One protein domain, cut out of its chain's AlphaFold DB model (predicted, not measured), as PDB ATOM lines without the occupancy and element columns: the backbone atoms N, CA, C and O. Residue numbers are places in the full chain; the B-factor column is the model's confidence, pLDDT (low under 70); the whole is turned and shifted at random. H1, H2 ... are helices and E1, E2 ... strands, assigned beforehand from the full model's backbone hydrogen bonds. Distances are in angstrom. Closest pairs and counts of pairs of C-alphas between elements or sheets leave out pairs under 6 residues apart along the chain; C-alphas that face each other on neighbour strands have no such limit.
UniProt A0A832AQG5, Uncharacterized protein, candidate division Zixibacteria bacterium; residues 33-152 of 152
ATOM      1  N   GLU A  33     134.602 145.377 200.085       80.88
ATOM      2  CA  GLU A  33     134.421 146.701 200.692       80.88
ATOM      3  C   GLU A  33     134.945 147.837 199.800       80.88
ATOM      4  O   GLU A  33     134.281 148.867 199.636       80.88
ATOM      5  N   ARG A  34     136.099 147.635 199.147       79.81
ATOM      6  CA  ARG A  34     136.666 148.581 198.171       79.81
ATOM      7  C   ARG A  34     135.770 148.711 196.938       79.81
ATOM      8  O   ARG A  34     135.486 149.817 196.490       79.81
ATOM      9  N   ILE A  35     135.254 147.592 196.438       78.50
ATOM     10  CA  ILE A  35     134.344 147.570 195.283       78.50
ATOM     11  C   ILE A  35     133.029 148.287 195.619       78.50
ATOM     12  O   ILE A  35     132.529 149.094 194.835       78.50
ATOM     13  N   VAL A  36     132.477 148.033 196.807       82.12
ATOM     14  CA  VAL A  36     131.221 148.650 197.244       82.12
ATOM     15  C   VAL A  36     131.387 150.155 197.462       82.12
ATOM     16  O   VAL A  36     130.552 150.936 197.006       82.12
ATOM     17  N   SER A  37     132.466 150.587 198.120       82.69
ATOM     18  CA  SER A  37     132.748 152.015 198.329       82.69
ATOM     19  C   SER A  37     132.969 152.762 197.010       82.69
ATOM     20  O   SER A  37     132.390 153.832 196.817       82.69
ATOM     21  N   PHE A  38     133.696 152.161 196.063       82.44
ATOM     22  CA  PHE A  38     133.884 152.686 194.709       82.44
ATOM     23  C   PHE A  38     132.558 152.916 193.969       82.44
ATOM     24  O   PHE A  38     132.371 153.948 193.317       82.44
ATOM     25  N   GLY A  39     131.619 151.974 194.086       80.50
ATOM     26  CA  GLY A  39     130.296 152.086 193.476       80.50
ATOM     27  C   GLY A  39     129.399 153.120 194.125       80.50
ATOM     28  O   GLY A  39     128.749 153.901 193.429       80.50
ATOM     29  N   ARG A  40     129.407 153.176 195.459       82.06
ATOM     30  CA  ARG A  40     128.644 154.172 196.221       82.06
ATOM     31  C   ARG A  40     129.105 155.594 195.921       82.06
ATOM     32  O   ARG A  40     128.260 156.468 195.758       82.06
ATOM     33  N   ALA A  41     130.413 155.815 195.767       83.25
ATOM     34  CA  ALA A  41     130.965 157.115 195.376       83.25
ATOM     35  C   ALA A  41     130.421 157.613 194.023       83.25
ATOM     36  O   ALA A  41     130.325 158.815 193.798       83.25
ATOM     37  N   ARG A  42     130.022 156.691 193.140       82.19
ATOM     38  CA  ARG A  42     129.438 156.982 191.824       82.19
ATOM     39  C   ARG A  42     127.909 156.927 191.799       82.19
ATOM     40  O   ARG A  42     127.330 156.979 190.720       82.19
ATOM     41  N   GLN A  43     127.260 156.805 192.962       82.31
ATOM     42  CA  GLN A  43     125.804 156.646 193.089       82.31
ATOM     43  C   GLN A  43     125.249 155.489 192.236       82.31
ATOM     44  O   GLN A  43     124.097 155.512 191.802       82.31
ATOM     45  N   ALA A  44     126.068 154.465 191.981       78.88
ATOM     46  CA  ALA A  44     125.633 153.285 191.256       78.88
ATOM     47  C   ALA A  44     124.766 152.404 192.164       78.88
ATOM     48  O   ALA A  44     124.979 152.330 193.376       78.88
ATOM     49  N   ARG A  45     123.809 151.690 191.566       83.56
ATOM     50  CA  ARG A  45     123.005 150.681 192.273       83.56
ATOM     51  C   ARG A  45     123.670 149.308 192.272       83.56
ATOM     52  O   ARG A  45     123.679 148.611 193.283       83.56
ATOM     53  N   PHE A  46     124.259 148.950 191.138       83.62
ATOM     54  CA  PHE A  46     124.963 147.691 190.948       83.62
ATOM     55  C   PHE A  46     126.372 147.948 190.431       83.62
ATOM     56  O   PHE A  46     126.599 148.900 189.683       83.62
ATOM     57  N   ILE A  47     127.300 147.064 190.786       85.06
ATOM     58  CA  ILE A  47     128.605 146.956 190.133       85.06
ATOM     59  C   ILE A  47     128.769 145.561 189.559       85.06
ATOM     60  O   ILE A  47     128.519 144.567 190.238       85.06
ATOM     61  N   VAL A  48     129.266 145.509 188.329       84.38
ATOM     62  CA  VAL A  48     129.774 144.288 187.717       84.38
ATOM     63  C   VAL A  48     131.294 144.306 187.833       84.38
ATOM     64  O   VAL A  48     131.955 145.178 187.278       84.38
ATOM     65  N   ASN A  49     131.843 143.353 188.574       85.00
ATOM     66  CA  ASN A  49     133.274 143.128 188.694       85.00
ATOM     67  C   ASN A  49     133.662 141.910 187.844       85.00
ATOM     68  O   ASN A  49     133.129 140.816 188.043       85.00
ATOM     69  N   ILE A  50     134.578 142.110 186.901       85.00
ATOM     70  CA  ILE A  50     135.102 141.072 186.014       85.00
ATOM     71  C   ILE A  50     136.571 140.879 186.368       85.00
ATOM     72  O   ILE A  50     137.376 141.795 186.228       85.00
ATOM     73  N   ILE A  51     136.913 139.677 186.817       84.12
ATOM     74  CA  ILE A  51     138.275 139.298 187.177       84.12
ATOM     75  C   ILE A  51     138.732 138.254 186.171       84.12
ATOM     76  O   ILE A  51     138.120 137.190 186.075       84.12
ATOM     77  N   ILE A  52     139.800 138.542 185.436       84.75
ATOM     78  CA  ILE A  52     140.429 137.562 184.553       84.75
ATOM     79  C   ILE A  52     141.553 136.884 185.330       84.75
ATOM     80  O   ILE A  52     142.500 137.539 185.755       84.75
ATOM     81  N   ASP A  53     141.413 135.579 185.551       85.00
ATOM     82  CA  ASP A  53     142.364 134.783 186.328       85.00
ATOM     83  C   ASP A  53     143.537 134.316 185.446       85.00
ATOM     84  O   ASP A  53     144.679 134.264 185.903       85.00
ATOM     85  N   ARG A  54     143.266 133.951 184.185       84.38
ATOM     86  CA  ARG A  54     144.266 133.408 183.254       84.38
ATOM     87  C   ARG A  54     143.872 133.680 181.803       84.38
ATOM     88  O   ARG A  54     142.721 133.466 181.432       84.38
ATOM     89  N   ILE A  55     144.850 134.082 180.993       87.88
ATOM     90  CA  ILE A  55     144.774 134.088 179.527       87.88
ATOM     91  C   ILE A  55     146.043 133.425 179.006       87.88
ATOM     92  O   ILE A  55     147.143 133.913 179.268       87.88
ATOM     93  N   ASP A  56     145.915 132.309 178.295       87.88
ATOM     94  CA  ASP A  56     147.072 131.590 177.770       87.88
ATOM     95  C   ASP A  56     146.742 130.631 176.618       87.88
ATOM     96  O   ASP A  56     145.593 130.457 176.210       87.88
ATOM     97  N   LEU A  57     147.788 130.000 176.079       87.06
ATOM     98  CA  LEU A  57     147.675 128.943 175.080       87.06
ATOM     99  C   LEU A  57     147.819 127.577 175.746       87.06
ATOM    100  O   LEU A  57     148.847 127.268 176.342       87.06
ATOM    101  N   THR A  58     146.814 126.727 175.576       85.00
ATOM    102  CA  THR A  58     146.800 125.351 176.071       85.00
ATOM    103  C   THR A  58     146.847 124.365 174.906       85.00
ATOM    104  O   THR A  58     146.067 124.464 173.959       85.00
ATOM    105  N   ARG A  59     147.726 123.362 174.988       84.06
ATOM    106  CA  ARG A  59     147.765 122.230 174.048       84.06
ATOM    107  C   ARG A  59     146.993 121.045 174.636       84.06
ATOM    108  O   ARG A  59     147.217 120.667 175.782       84.06
ATOM    109  N   LYS A  60     146.091 120.444 173.859       83.69
ATOM    110  CA  LYS A  60     145.334 119.233 174.224       83.69
ATOM    111  C   LYS A  60     145.720 118.088 173.275       83.69
ATOM    112  O   LYS A  60     145.617 118.240 172.058       83.69
ATOM    113  N   LYS A  61     146.149 116.947 173.833       80.69
ATOM    114  CA  LYS A  61     146.417 115.690 173.106       80.69
ATOM    115  C   LYS A  61     145.160 114.821 173.133       80.69
ATOM    116  O   LYS A  61     144.623 114.550 174.203       80.69
ATOM    117  N   ALA A  62     144.702 114.379 171.969       80.50
ATOM    118  CA  ALA A  62     143.642 113.391 171.827       80.50
ATOM    119  C   ALA A  62     144.210 112.135 171.156       80.50
ATOM    120  O   ALA A  62     144.706 112.196 170.031       80.50
ATOM    121  N   THR A  63     144.138 110.999 171.844       77.56
ATOM    122  CA  THR A  63     144.508 109.694 171.281       77.56
ATOM    123  C   THR A  63     143.327 109.164 170.481       77.56
ATOM    124  O   THR A  63     142.254 108.959 171.044       77.56
ATOM    125  N   ILE A  64     143.502 108.981 169.170       78.00
ATOM    126  CA  ILE A  64     142.423 108.536 168.274       78.00
ATOM    127  C   ILE A  64     142.524 107.033 168.025       78.00
ATOM    128  O   ILE A  64     141.533 106.322 168.153       78.00
ATOM    129  N   PHE A  65     143.736 106.548 167.750       75.06
ATOM    130  CA  PHE A  65     144.051 105.126 167.723       75.06
ATOM    131  C   PHE A  65     145.161 104.863 168.737       75.06
ATOM    132  O   PHE A  65     146.205 105.519 168.644       75.06
ATOM    133  N   PRO A  66     144.967 103.938 169.697       70.88
ATOM    134  CA  PRO A  66     146.026 103.558 170.619       70.88
ATOM    135  C   PRO A  66     147.289 103.211 169.819       70.88
ATOM    136  O   PRO A  66     147.220 102.386 168.912       70.88
ATOM    137  N   ILE A  67     148.415 103.858 170.140       65.94
ATOM    138  CA  ILE A  67     149.768 103.580 169.610       65.94
ATOM    139  C   ILE A  67     150.059 104.116 168.187       65.94
ATOM    140  O   ILE A  67     151.224 104.230 167.822       65.94
ATOM    141  N   LEU A  68     149.056 104.504 167.389       68.44
ATOM    142  CA  LEU A  68     149.261 104.823 165.960       68.44
ATOM    143  C   LEU A  68     148.873 106.235 165.528       68.44
ATOM    144  O   LEU A  68     149.368 106.703 164.511       68.44
ATOM    145  N   VAL A  69     147.935 106.900 166.207       75.00
ATOM    146  CA  VAL A  69     147.479 108.225 165.761       75.00
ATOM    147  C   VAL A  69     147.118 109.106 166.945       75.00
ATOM    148  O   VAL A  69     146.166 108.838 167.689       75.00
ATOM    149  N   TYR A  70     147.830 110.221 167.042       77.12
ATOM    150  CA  TYR A  70     147.588 111.290 167.995       77.12
ATOM    151  C   TYR A  70     147.134 112.547 167.261       77.12
ATOM    152  O   TYR A  70     147.608 112.877 166.174       77.12
ATOM    153  N   ARG A  71     146.209 113.277 167.875       81.12
ATOM    154  CA  ARG A  71     145.768 114.585 167.406       81.12
ATOM    155  C   ARG A  71     146.088 115.621 168.467       81.12
ATOM    156  O   ARG A  71     145.544 115.566 169.569       81.12
ATOM    157  N   TYR A  72     146.948 116.564 168.125       81.31
ATOM    158  CA  TYR A  72     147.308 117.679 168.988       81.31
ATOM    159  C   TYR A  72     146.559 118.923 168.541       81.31
ATOM    160  O   TYR A  72     146.489 119.236 167.354       81.31
ATOM    161  N   ARG A  73     145.971 119.628 169.504       84.00
ATOM    162  CA  ARG A  73     145.207 120.849 169.255       84.00
ATOM    163  C   ARG A  73     145.657 121.943 170.198       84.00
ATOM    164  O   ARG A  73     145.710 121.721 171.407       84.00
ATOM    165  N   THR A  74     145.912 123.123 169.659       85.06
ATOM    166  CA  THR A  74     146.222 124.316 170.443       85.06
ATOM    167  C   THR A  74     144.968 125.171 170.578       85.06
ATOM    168  O   THR A  74     144.267 125.432 169.598       85.06
ATOM    169  N   TYR A  75     144.692 125.604 171.801       87.38
ATOM    170  CA  TYR A  75     143.569 126.454 172.170       87.38
ATOM    171  C   TYR A  75     144.091 127.712 172.850       87.38
ATOM    172  O   TYR A  75     144.988 127.617 173.682       87.38
ATOM    173  N   ALA A  76     143.510 128.864 172.542       88.19
ATOM    174  CA  ALA A  76     143.587 130.017 173.427       88.19
ATOM    175  C   ALA A  76     142.457 129.906 174.447       88.19
ATOM    176  O   ALA A  76     141.312 129.641 174.074       88.19
ATOM    177  N   VAL A  77     142.795 130.038 175.723       89.06
ATOM    178  CA  VAL A  77     141.874 129.841 176.838       89.06
ATOM    179  C   VAL A  77     141.892 131.089 177.704       89.06
ATOM    180  O   VAL A  77     142.958 131.594 178.054       89.06
ATOM    181  N   LEU A  78     140.702 131.576 178.044       90.69
ATOM    182  CA  LEU A  78     140.492 132.660 178.993       90.69
ATOM    183  C   LEU A  78     139.608 132.130 180.110       90.69
ATOM    184  O   LEU A  78     138.501 131.649 179.864       90.69
ATOM    185  N   THR A  79     140.091 132.225 181.344       89.00
ATOM    186  CA  THR A  79     139.302 131.905 182.531       89.00
ATOM    187  C   THR A  79     139.247 133.085 183.479       89.00
ATOM    188  O   THR A  79     140.188 133.867 183.622       89.00
ATOM    189  N   GLY A  80     138.107 133.221 184.138       88.19
ATOM    190  CA  GLY A  80     137.869 134.316 185.053       88.19
ATOM    191  C   GLY A  80     136.582 134.154 185.834       88.19
ATOM    192  O   GLY A  80     135.931 133.101 185.841       88.19
ATOM    193  N   ARG A  81     136.209 135.227 186.519       87.06
ATOM    194  CA  ARG A  81     135.045 135.300 187.391       87.06
ATOM    195  C   ARG A  81     134.302 136.609 187.165       87.06
ATOM    196  O   ARG A  81     134.887 137.686 187.200       87.06
ATOM    197  N   LEU A  82     132.994 136.490 186.988       87.62
ATOM    198  CA  LEU A  82     132.033 137.581 186.969       87.62
ATOM    199  C   LEU A  82     131.386 137.671 188.347       87.62
ATOM    200  O   LEU A  82     130.874 136.673 188.850       87.62
ATOM    201  N   ARG A  83     131.373 138.849 188.959       87.25
ATOM    202  CA  ARG A  83     130.665 139.103 190.216       87.25
ATOM    203  C   ARG A  83     129.765 140.313 190.055       87.25
ATOM    204  O   ARG A  83     130.208 141.339 189.554       87.25
ATOM    205  N   ILE A  84     128.529 140.214 190.520       86.38
ATOM    206  CA  ILE A  84     127.602 141.347 190.566       86.38
ATOM    207  C   ILE A  84     127.358 141.702 192.024       86.38
ATOM    208  O   ILE A  84     126.943 140.847 192.804       86.38
ATOM    209  N   PHE A  85     127.608 142.954 192.382       84.12
ATOM    210  CA  PHE A  85     127.376 143.501 193.712       84.12
ATOM    211  C   PHE A  85     126.163 144.422 193.698       84.12
ATOM    212  O   PHE A  85     126.059 145.295 192.839       84.12
ATOM    213  N   ASP A  86     125.277 144.244 194.673       86.00
ATOM    214  CA  ASP A  86     124.232 145.205 195.018       86.00
ATOM    215  C   ASP A  86     124.796 146.139 196.087       86.00
ATOM    216  O   ASP A  86     125.186 145.708 197.175       86.00
ATOM    217  N   LEU A  87     124.884 147.422 195.748       85.81
ATOM    218  CA  LEU A  87     125.542 148.435 196.568       85.81
ATOM    219  C   LEU A  87     124.643 148.961 197.692       85.81
ATOM    220  O   LEU A  87     125.167 149.424 198.715       85.81
ATOM    221  N   GLU A  88     123.318 148.850 197.536       85.19
ATOM    222  CA  GLU A  88     122.344 149.157 198.588       85.19
ATOM    223  C   GLU A  88     122.483 148.131 199.711       85.19
ATOM    224  O   GLU A  88     122.598 148.487 200.884       85.19
ATOM    225  N   ARG A  89     122.563 146.850 199.339       82.81
ATOM    226  CA  ARG A  89     122.664 145.733 200.288       82.81
ATOM    227  C   ARG A  89     124.099 145.432 200.722       82.81
ATOM    228  O   ARG A  89     124.292 144.782 201.744       82.81
ATOM    229  N   GLY A  90     125.095 145.891 199.965       81.56
ATOM    230  CA  GLY A  90     126.515 145.645 200.225       81.56
ATOM    231  C   GLY A  90     126.941 144.186 200.036       81.56
ATOM    232  O   GLY A  90     127.934 143.766 200.622       81.56
ATOM    233  N   ILE A  91     126.194 143.401 199.252       81.44
ATOM    234  CA  ILE A  91     126.430 141.962 199.062       81.44
ATOM    235  C   ILE A  91     126.665 141.619 197.590       81.44
ATOM    236  O   ILE A  91     126.145 142.279 196.689       81.44
ATOM    237  N   ALA A  92     127.414 140.543 197.343       83.88
ATOM    238  CA  ALA A  92     127.467 139.921 196.025       83.88
ATOM    239  C   ALA A  92     126.150 139.169 195.766       83.88
ATOM    240  O   ALA A  92     125.798 138.253 196.506       83.88
ATOM    241  N   VAL A  93     125.428 139.558 194.718       85.06
ATOM    242  CA  VAL A  93     124.155 138.945 194.306       85.06
ATOM    243  C   VAL A  93     124.393 137.733 193.413       85.06
ATOM    244  O   VAL A  93     123.635 136.770 193.460       85.06
ATOM    245  N   SER A  94     125.452 137.769 192.603       83.62
ATOM    246  CA  SER A  94     125.832 136.658 191.735       83.62
ATOM    247  C   SER A  94     127.346 136.560 191.608       83.62
ATOM    248  O   SER A  94     128.049 137.574 191.608       83.62
ATOM    249  N   ALA A  95     127.838 135.330 191.495       85.62
ATOM    250  CA  ALA A  95     129.220 135.021 191.186       85.62
ATOM    251  C   ALA A  95     129.249 133.850 190.202       85.62
ATOM    252  O   ALA A  95     128.882 132.727 190.547       85.62
ATOM    253  N   GLU A  96     129.708 134.104 188.985       86.69
ATOM    254  CA  GLU A  96     129.813 133.104 187.933       86.69
ATOM    255  C   GLU A  96     131.250 132.959 187.456       86.69
ATOM    256  O   GLU A  96     132.035 133.907 187.466       86.69
ATOM    257  N   LYS A  97     131.598 131.754 187.008       87.81
ATOM    258  CA  LYS A  97     132.850 131.531 186.289       87.81
ATOM    259  C   LYS A  97     132.649 131.874 184.813       87.81
ATOM    260  O   LYS A  97     131.580 131.621 184.249       87.81
ATOM    261  N   ILE A  98     133.686 132.446 184.219       88.38
ATOM    262  CA  ILE A  98     133.822 132.678 182.782       88.38
ATOM    263  C   ILE A  98     134.920 131.730 182.303       88.38
ATOM    264  O   ILE A  98     135.973 131.635 182.939       88.38
ATOM    265  N   SER A  99     134.659 130.991 181.229       90.19
ATOM    266  CA  SER A  99     135.634 130.087 180.625       90.19
ATOM    267  C   SER A  99     135.384 130.015 179.129       90.19
ATOM    268  O   SER A  99     134.518 129.265 178.685       90.19
ATOM    269  N   CYS A 100     136.173 130.758 178.368       89.75
ATOM    270  CA  CYS A 100     136.075 130.808 176.917       89.75
ATOM    271  C   CYS A 100     137.286 130.096 176.311       89.75
ATOM    272  O   CYS A 100     138.408 130.231 176.806       89.75
ATOM    273  N   GLU A 101     137.071 129.341 175.235       89.88
ATOM    274  CA  GLU A 101     138.157 128.724 174.477       89.88
ATOM    275  C   GLU A 101     137.966 128.915 172.973       89.88
ATOM    276  O   GLU A 101     136.883 128.692 172.435       89.88
ATOM    277  N   ILE A 102     139.043 129.292 172.284       89.56
ATOM    278  CA  ILE A 102     139.092 129.360 170.823       89.56
ATOM    279  C   ILE A 102     140.161 128.399 170.324       89.56
ATOM    280  O   ILE A 102     141.304 128.395 170.781       89.56
ATOM    281  N   LYS A 103     139.775 127.561 169.363       86.38
ATOM    282  CA  LYS A 103     140.686 126.635 168.696       86.38
ATOM    283  C   LYS A 103     141.557 127.397 167.695       86.38
ATOM    284  O   LYS A 103     141.025 128.131 166.871       86.38
ATOM    285  N   ALA A 104     142.863 127.152 167.723       82.50
ATOM    286  CA  ALA A 104     143.822 127.811 166.844       82.50
ATOM    287  C   ALA A 104     144.437 126.853 165.819       82.50
ATOM    288  O   ALA A 104     144.051 126.864 164.654       82.50
ATOM    289  N   SER A 105     145.356 125.985 166.252       78.56
ATOM    290  CA  SER A 105     146.029 125.011 165.387       78.56
ATOM    291  C   SER A 105     145.634 123.574 165.727       78.56
ATOM    292  O   SER A 105     145.215 123.256 166.844       78.56
ATOM    293  N   ASP A 106     145.706 122.700 164.726       80.56
ATOM    294  CA  ASP A 106     145.316 121.295 164.812       80.56
ATOM    295  C   ASP A 106     146.230 120.472 163.920       80.56
ATOM    296  O   ASP A 106     146.368 120.771 162.733       80.56
ATOM    297  N   GLN A 107     146.839 119.439 164.485       77.25
ATOM    298  CA  GLN A 107     147.778 118.599 163.765       77.25
ATOM    299  C   GLN A 107     147.573 117.131 164.114       77.25
ATOM    300  O   GLN A 107     147.380 116.749 165.271       77.25
ATOM    301  N   TRP A 108     147.655 116.306 163.077       75.69
ATOM    302  CA  TRP A 108     147.672 114.858 163.186       75.69
ATOM    303  C   TRP A 108     149.115 114.364 163.167       75.69
ATOM    304  O   TRP A 108     149.907 114.798 162.332       75.69
ATOM    305  N   GLN A 109     149.445 113.454 164.078       68.75
ATOM    306  CA  GLN A 109     150.747 112.800 164.162       68.75
ATOM    307  C   GLN A 109     150.555 111.281 164.218       68.75
ATOM    308  O   GLN A 109     149.668 110.784 164.915       68.75
ATOM    309  N   ILE A 110     151.367 110.557 163.443       64.69
ATOM    310  CA  ILE A 110     151.301 109.090 163.287       64.69
ATOM    311  C   ILE A 110     152.268 108.382 164.256       64.69
ATOM    312  O   ILE A 110     152.084 107.224 164.609       64.69
ATOM    313  N   SER A 111     153.289 109.085 164.742       62.56
ATOM    314  CA  SER A 111     154.174 108.607 165.802       62.56
ATOM    315  C   SER A 111     154.014 109.470 167.045       62.56
ATOM    316  O   SER A 111     153.603 110.630 166.972       62.56
ATOM    317  N   GLU A 112     154.322 108.893 168.201       59.84
ATOM    318  CA  GLU A 112     154.450 109.641 169.442       59.84
ATOM    319  C   GLU A 112     155.767 110.407 169.394       59.84
ATOM    320  O   GLU A 112     156.767 109.899 169.879       59.84
ATOM    321  N   ASP A 113     155.807 111.577 168.748       60.19
ATOM    322  CA  ASP A 113     156.965 112.440 168.948       60.19
ATOM    323  C   ASP A 113     156.732 113.943 168.763       60.19
ATOM    324  O   ASP A 113     156.068 114.425 167.844       60.19
ATOM    325  N   ASP A 114     157.370 114.626 169.707       62.97
ATOM    326  CA  ASP A 114     157.549 116.048 169.952       62.97
ATOM    327  C   ASP A 114     156.292 116.911 170.232       62.97
ATOM    328  O   ASP A 114     155.646 117.425 169.306       62.97
ATOM    329  N   PRO A 115     155.952 117.159 171.519       59.31
ATOM    330  CA  PRO A 115     154.945 118.151 171.891       59.31
ATOM    331  C   PRO A 115     155.339 119.587 171.504       59.31
ATOM    332  O   PRO A 115     154.450 120.444 171.479       59.31
ATOM    333  N   ASP A 116     156.611 119.850 171.187       66.44
ATOM    334  CA  ASP A 116     157.167 121.128 170.729       66.44
ATOM    335  C   ASP A 116     157.348 121.208 169.210       66.44
ATOM    336  O   ASP A 116     158.037 122.098 168.706       66.44
ATOM    337  N   ASN A 117     156.640 120.354 168.464       68.38
ATOM    338  CA  ASN A 117     156.591 120.432 167.011       68.38
ATOM    339  C   ASN A 117     156.310 121.883 166.545       68.38
ATOM    340  O   ASN A 117     155.282 122.456 166.931       68.38
ATOM    341  N   PRO A 118     157.166 122.480 165.689       69.19
ATOM    342  CA  PRO A 118     156.990 123.846 165.198       69.19
ATOM    343  C   PRO A 118     155.624 124.101 164.553       69.19
ATOM    344  O   PRO A 118     155.113 125.214 164.616       69.19
ATOM    345  N   ALA A 119     154.990 123.073 163.984       68.44
ATOM    346  CA  ALA A 119     153.654 123.177 163.397       68.44
ATOM    347  C   ALA A 119     152.520 123.325 164.440       68.44
ATOM    348  O   ALA A 119     151.418 123.756 164.098       68.44
ATOM    349  N   LEU A 120     152.783 123.036 165.720       66.88
ATOM    350  CA  LEU A 120     151.893 123.349 166.845       66.88
ATOM    351  C   LEU A 120     152.166 124.733 167.445       66.88
ATOM    352  O   LEU A 120     151.375 125.210 168.268       66.88
ATOM    353  N   MET A 121     153.265 125.384 167.057       78.00
ATOM    354  CA  MET A 121     153.559 126.752 167.461       78.00
ATOM    355  C   MET A 121     152.730 127.722 166.626       78.00
ATOM    356  O   MET A 121     152.632 127.613 165.409       78.00
ATOM    357  N   ILE A 122     152.129 128.691 167.305       78.06
ATOM    358  CA  ILE A 122     151.397 129.769 166.648       78.06
ATOM    359  C   ILE A 122     152.380 130.932 166.457       78.06
ATOM    360  O   ILE A 122     152.988 131.357 167.448       78.06
ATOM    361  N   PRO A 123     152.558 131.442 165.229       83.56
ATOM    362  CA  PRO A 123     153.318 132.660 164.966       83.56
ATOM    363  C   PRO A 123     152.832 133.847 165.814       83.56
ATOM    364  O   PRO A 123     151.658 133.928 166.174       83.56
ATOM    365  N   ALA A 124     153.732 134.761 166.183       82.88
ATOM    366  CA  ALA A 124     153.410 135.850 167.113       82.88
ATOM    367  C   ALA A 124     152.310 136.792 166.587       82.88
ATOM    368  O   ALA A 124     151.447 137.214 167.352       82.88
ATOM    369  N   ASP A 125     152.304 137.057 165.286       81.75
ATOM    370  CA  ASP A 125     151.269 137.799 164.562       81.75
ATOM    371  C   ASP A 125     149.892 137.129 164.673       81.75
ATOM    372  O   ASP A 125     148.898 137.789 164.971       81.75
ATOM    373  N   GLN A 126     149.836 135.803 164.533       82.00
ATOM    374  CA  GLN A 126     148.589 135.045 164.663       82.00
ATOM    375  C   GLN A 126     148.100 134.955 166.114       82.00
ATOM    376  O   GLN A 126     146.895 134.879 166.348       82.00
ATOM    377  N   LYS A 127     149.008 134.984 167.102       83.31
ATOM    378  CA  LYS A 127     148.636 134.986 168.526       83.31
ATOM    379  C   LYS A 127     147.851 136.231 168.921       83.31
ATOM    380  O   LYS A 127     146.918 136.104 169.702       83.31
ATOM    381  N   ILE A 128     148.226 137.397 168.393       84.94
ATOM    382  CA  ILE A 128     147.548 138.662 168.706       84.94
ATOM    383  C   ILE A 128     146.090 138.577 168.253       84.94
ATOM    384  O   ILE A 128     145.194 138.644 169.084       84.94
ATOM    385  N   GLY A 129     145.857 138.275 166.971       86.12
ATOM    386  CA  GLY A 129     144.494 138.158 166.447       86.12
ATOM    387  C   GLY A 129     143.674 137.048 167.116       86.12
ATOM    388  O   GLY A 129     142.461 137.172 167.267       86.12
ATOM    389  N   LEU A 130     144.325 135.970 167.560       87.75
ATOM    390  CA  LEU A 130     143.671 134.903 168.311       87.75
ATOM    391  C   LEU A 130     143.226 135.356 169.710       87.75
ATOM    392  O   LEU A 130     142.132 134.991 170.138       87.75
ATOM    393  N   PHE A 131     144.054 136.123 170.422       87.94
ATOM    394  CA  PHE A 131     143.676 136.679 171.720       87.94
ATOM    395  C   PHE A 131     142.623 137.776 171.581       87.94
ATOM    396  O   PHE A 131     141.671 137.763 172.351       87.94
ATOM    397  N   ASP A 132     142.700 138.622 170.555       88.38
ATOM    398  CA  ASP A 132     141.659 139.613 170.267       88.38
ATOM    399  C   ASP A 132     140.302 138.932 170.018       88.38
ATOM    400  O   ASP A 132     139.273 139.329 170.568       88.38
ATOM    401  N   ALA A 133     140.290 137.842 169.243       88.62
ATOM    402  CA  ALA A 133     139.084 137.049 169.022       88.62
ATOM    403  C   ALA A 133     138.567 136.399 170.319       88.62
ATOM    404  O   ALA A 133     137.356 136.310 170.525       88.62
ATOM    405  N   LEU A 134     139.470 135.947 171.195       89.62
ATOM    406  CA  LEU A 134     139.124 135.351 172.487       89.62
ATOM    407  C   LEU A 134     138.516 136.384 173.437       89.62
ATOM    408  O   LEU A 134     137.534 136.083 174.113       89.62
ATOM    409  N   GLU A 135     139.073 137.590 173.471       87.44
ATOM    410  CA  GLU A 135     138.539 138.709 174.241       87.44
ATOM    411  C   GLU A 135     137.154 139.113 173.738       87.44
ATOM    412  O   GLU A 135     136.248 139.298 174.549       87.44
ATOM    413  N   GLN A 136     136.956 139.174 172.419       89.62
ATOM    414  CA  GLN A 136     135.649 139.469 171.837       89.62
ATOM    415  C   GLN A 136     134.609 138.402 172.211       89.62
ATOM    416  O   GLN A 136     133.514 138.742 172.654       89.62
ATOM    417  N   LEU A 137     134.966 137.119 172.106       89.50
ATOM    418  CA  LEU A 137     134.089 136.016 172.506       89.50
ATOM    419  C   LEU A 137     133.733 136.090 173.998       89.50
ATOM    420  O   LEU A 137     132.575 135.902 174.374       89.50
ATOM    421  N   ALA A 138     134.716 136.387 174.848       88.12
ATOM    422  CA  ALA A 138     134.495 136.552 176.278       88.12
ATOM    423  C   ALA A 138     133.593 137.756 176.580       88.12
ATOM    424  O   ALA A 138     132.719 137.661 177.441       88.12
ATOM    425  N   ALA A 139     133.762 138.870 175.866       87.12
ATOM    426  CA  ALA A 139     132.908 140.043 176.002       87.12
ATOM    427  C   ALA A 139     131.448 139.718 175.657       87.12
ATOM    428  O   ALA A 139     130.552 140.068 176.429       87.12
ATOM    429  N   ASP A 140     131.214 138.999 174.559       89.00
ATOM    430  CA  ASP A 140     129.875 138.581 174.142       89.00
ATOM    431  C   ASP A 140     129.227 137.661 175.197       89.00
ATOM    432  O   ASP A 140     128.096 137.908 175.628       89.00
ATOM    433  N   GLU A 141     129.964 136.669 175.712       86.62
ATOM    434  CA  GLU A 141     129.468 135.760 176.756       86.62
ATOM    435  C   GLU A 141     129.152 136.500 178.069       86.62
ATOM    436  O   GLU A 141     128.134 136.238 178.719       86.62
ATOM    437  N   ILE A 142     129.993 137.461 178.464       86.06
ATOM    438  CA  ILE A 142     129.768 138.294 179.652       86.06
ATOM    439  C   ILE A 142     128.502 139.135 179.485       86.06
ATOM    440  O   ILE A 142     127.686 139.206 180.406       86.06
ATOM    441  N   VAL A 143     128.314 139.761 178.322       87.00
ATOM    442  CA  VAL A 143     127.123 140.566 178.030       87.00
ATOM    443  C   VAL A 143     125.864 139.706 178.103       87.00
ATOM    444  O   VAL A 143     124.876 140.123 178.714       87.00
ATOM    445  N   ASP A 144     125.890 138.505 177.535       86.56
ATOM    446  CA  ASP A 144     124.749 137.592 177.567       86.56
ATOM    447  C   ASP A 144     124.433 137.110 178.987       86.56
ATOM    448  O   ASP A 144     123.264 137.114 179.396       86.56
ATOM    449  N   LYS A 145     125.457 136.811 179.793       83.12
ATOM    450  CA  LYS A 145     125.296 136.502 181.223       83.12
ATOM    451  C   LYS A 145     124.658 137.664 181.980       83.12
ATOM    452  O   LYS A 145     123.652 137.460 182.659       83.12
ATOM    453  N   ILE A 146     125.156 138.891 181.816       82.31
ATOM    454  CA  ILE A 146     124.587 140.083 182.469       82.31
ATOM    455  C   ILE A 146     123.125 140.293 182.048       82.31
ATOM    456  O   ILE A 146     122.265 140.515 182.900       82.31
ATOM    457  N   LYS A 147     122.810 140.169 180.751       83.31
ATOM    458  CA  LYS A 147     121.432 140.284 180.242       83.31
ATOM    459  C   LYS A 147     120.506 139.227 180.835       83.31
ATOM    460  O   LYS A 147     119.357 139.538 181.144       83.31
ATOM    461  N   SER A 148     120.975 137.990 180.984       79.62
ATOM    462  CA  SER A 148     120.184 136.909 181.581       79.62
ATOM    463  C   SER A 148     119.842 137.187 183.047       79.62
ATOM    464  O   SER A 148     118.725 136.910 183.482       79.62
ATOM    465  N   LEU A 149     120.769 137.807 183.782       71.38
ATOM    466  CA  LEU A 149     120.591 138.174 185.184       71.38
ATOM    467  C   LEU A 149     119.667 139.388 185.346       71.38
ATOM    468  O   LEU A 149     118.909 139.433 186.304       71.38
ATOM    469  N   ALA A 150     119.675 140.324 184.395       67.38
ATOM    470  CA  ALA A 150     118.805 141.503 184.404       67.38
ATOM    471  C   ALA A 150     117.334 141.215 184.041       67.38
ATOM    472  O   ALA A 150     116.474 142.061 184.269       67.38
ATOM    473  N   LYS A 151     117.035 140.057 183.434       58.38
ATOM    474  CA  LYS A 151     115.662 139.645 183.081       58.38
ATOM    475  C   LYS A 151     114.923 138.910 184.208       58.38
ATOM    476  O   LYS A 151     113.744 138.610 184.030       58.38
ATOM    477  N   LYS A 152     115.606 138.574 185.305       46.31
ATOM    478  CA  LYS A 152     115.003 138.007 186.518       46.31
ATOM    479  C   LYS A 152     114.588 139.112 187.477       46.31
ATOM    480  O   LYS A 152     113.548 138.908 188.135       46.31
TER     481      LYS A 152
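AT A GLANCE: This is residues 33 to 152 of the 152 residues of an uncharacterized protein of candidate division Zixibacteria bacterium (UniProt A0A832AQG5). A long, narrow, twisted sheet of three antiparallel strands, E1, E2 and E3, makes the long axis, with the long helix H2 packed on one face. The short helix H1 is on the opposite face, at the end of the sheet where E1 begins. The printed part has 120 residues, with two named helices and three named strands in the order H1 E1 E2 E3 H2, and is mixed in class. It is only just loose, close to extended, with a radius of gyration of the C-alphas of 20.0 A, and spans 61 by 30 by 24 A.

IN THESE COORDINATES: E1, residues 46 to 65, is 52.1 A long and bends by 58 degrees at residue 56. E2, residues 69 to 86, is 52.6 A long. E3, residues 91 to 109, is 51.6 A long and bends by 54 degrees at residue 105. H2, residues 124 to 150, is 39.1 A long and ends with C-alpha 150 at (118.805, 141.503, 184.404). H1, residues 33 to 41, is 12.2 A long and begins with C-alpha 33 at (134.421, 146.701, 200.692).

HOW THE PARTS SIT: The sheet order is E1, E2, E3, a meander, each strand the antiparallel neighbour of the one before. In the hairpin E1 and E2, N 58 and O 75 are within hydrogen-bond range at 2.8 A. In the hairpin E2 and E3, N 78 and O 100 are within range at 2.9 A. H2 is on the sheet; its closest C-alphas to E3 are those of Ala 138 and Cys 100, 6.0 A apart. H1 is on the opposite face, giving three layers, helices on both faces of a sheet. Its height over the sheet is 9.2 A, and the closest C-alphas of H1 and E1 are those of Gly 39 and Ile 47, 6.4 A apart. H1 and H2 are apart. In H1 every O i to N i+4 pair is within hydrogen-bond range; in H2, 22 of 23 are.

THE WHOLE: The C-alphas farthest apart, those of Gln 43 and Leu 68, are 63.0 A apart. The printed part has no cut. The link from E3 to H2, residues 110 to 123, is long; the other links are tight. Residues 67 to 68, 109 to 120 and 150 to 152 have pLDDT under 70.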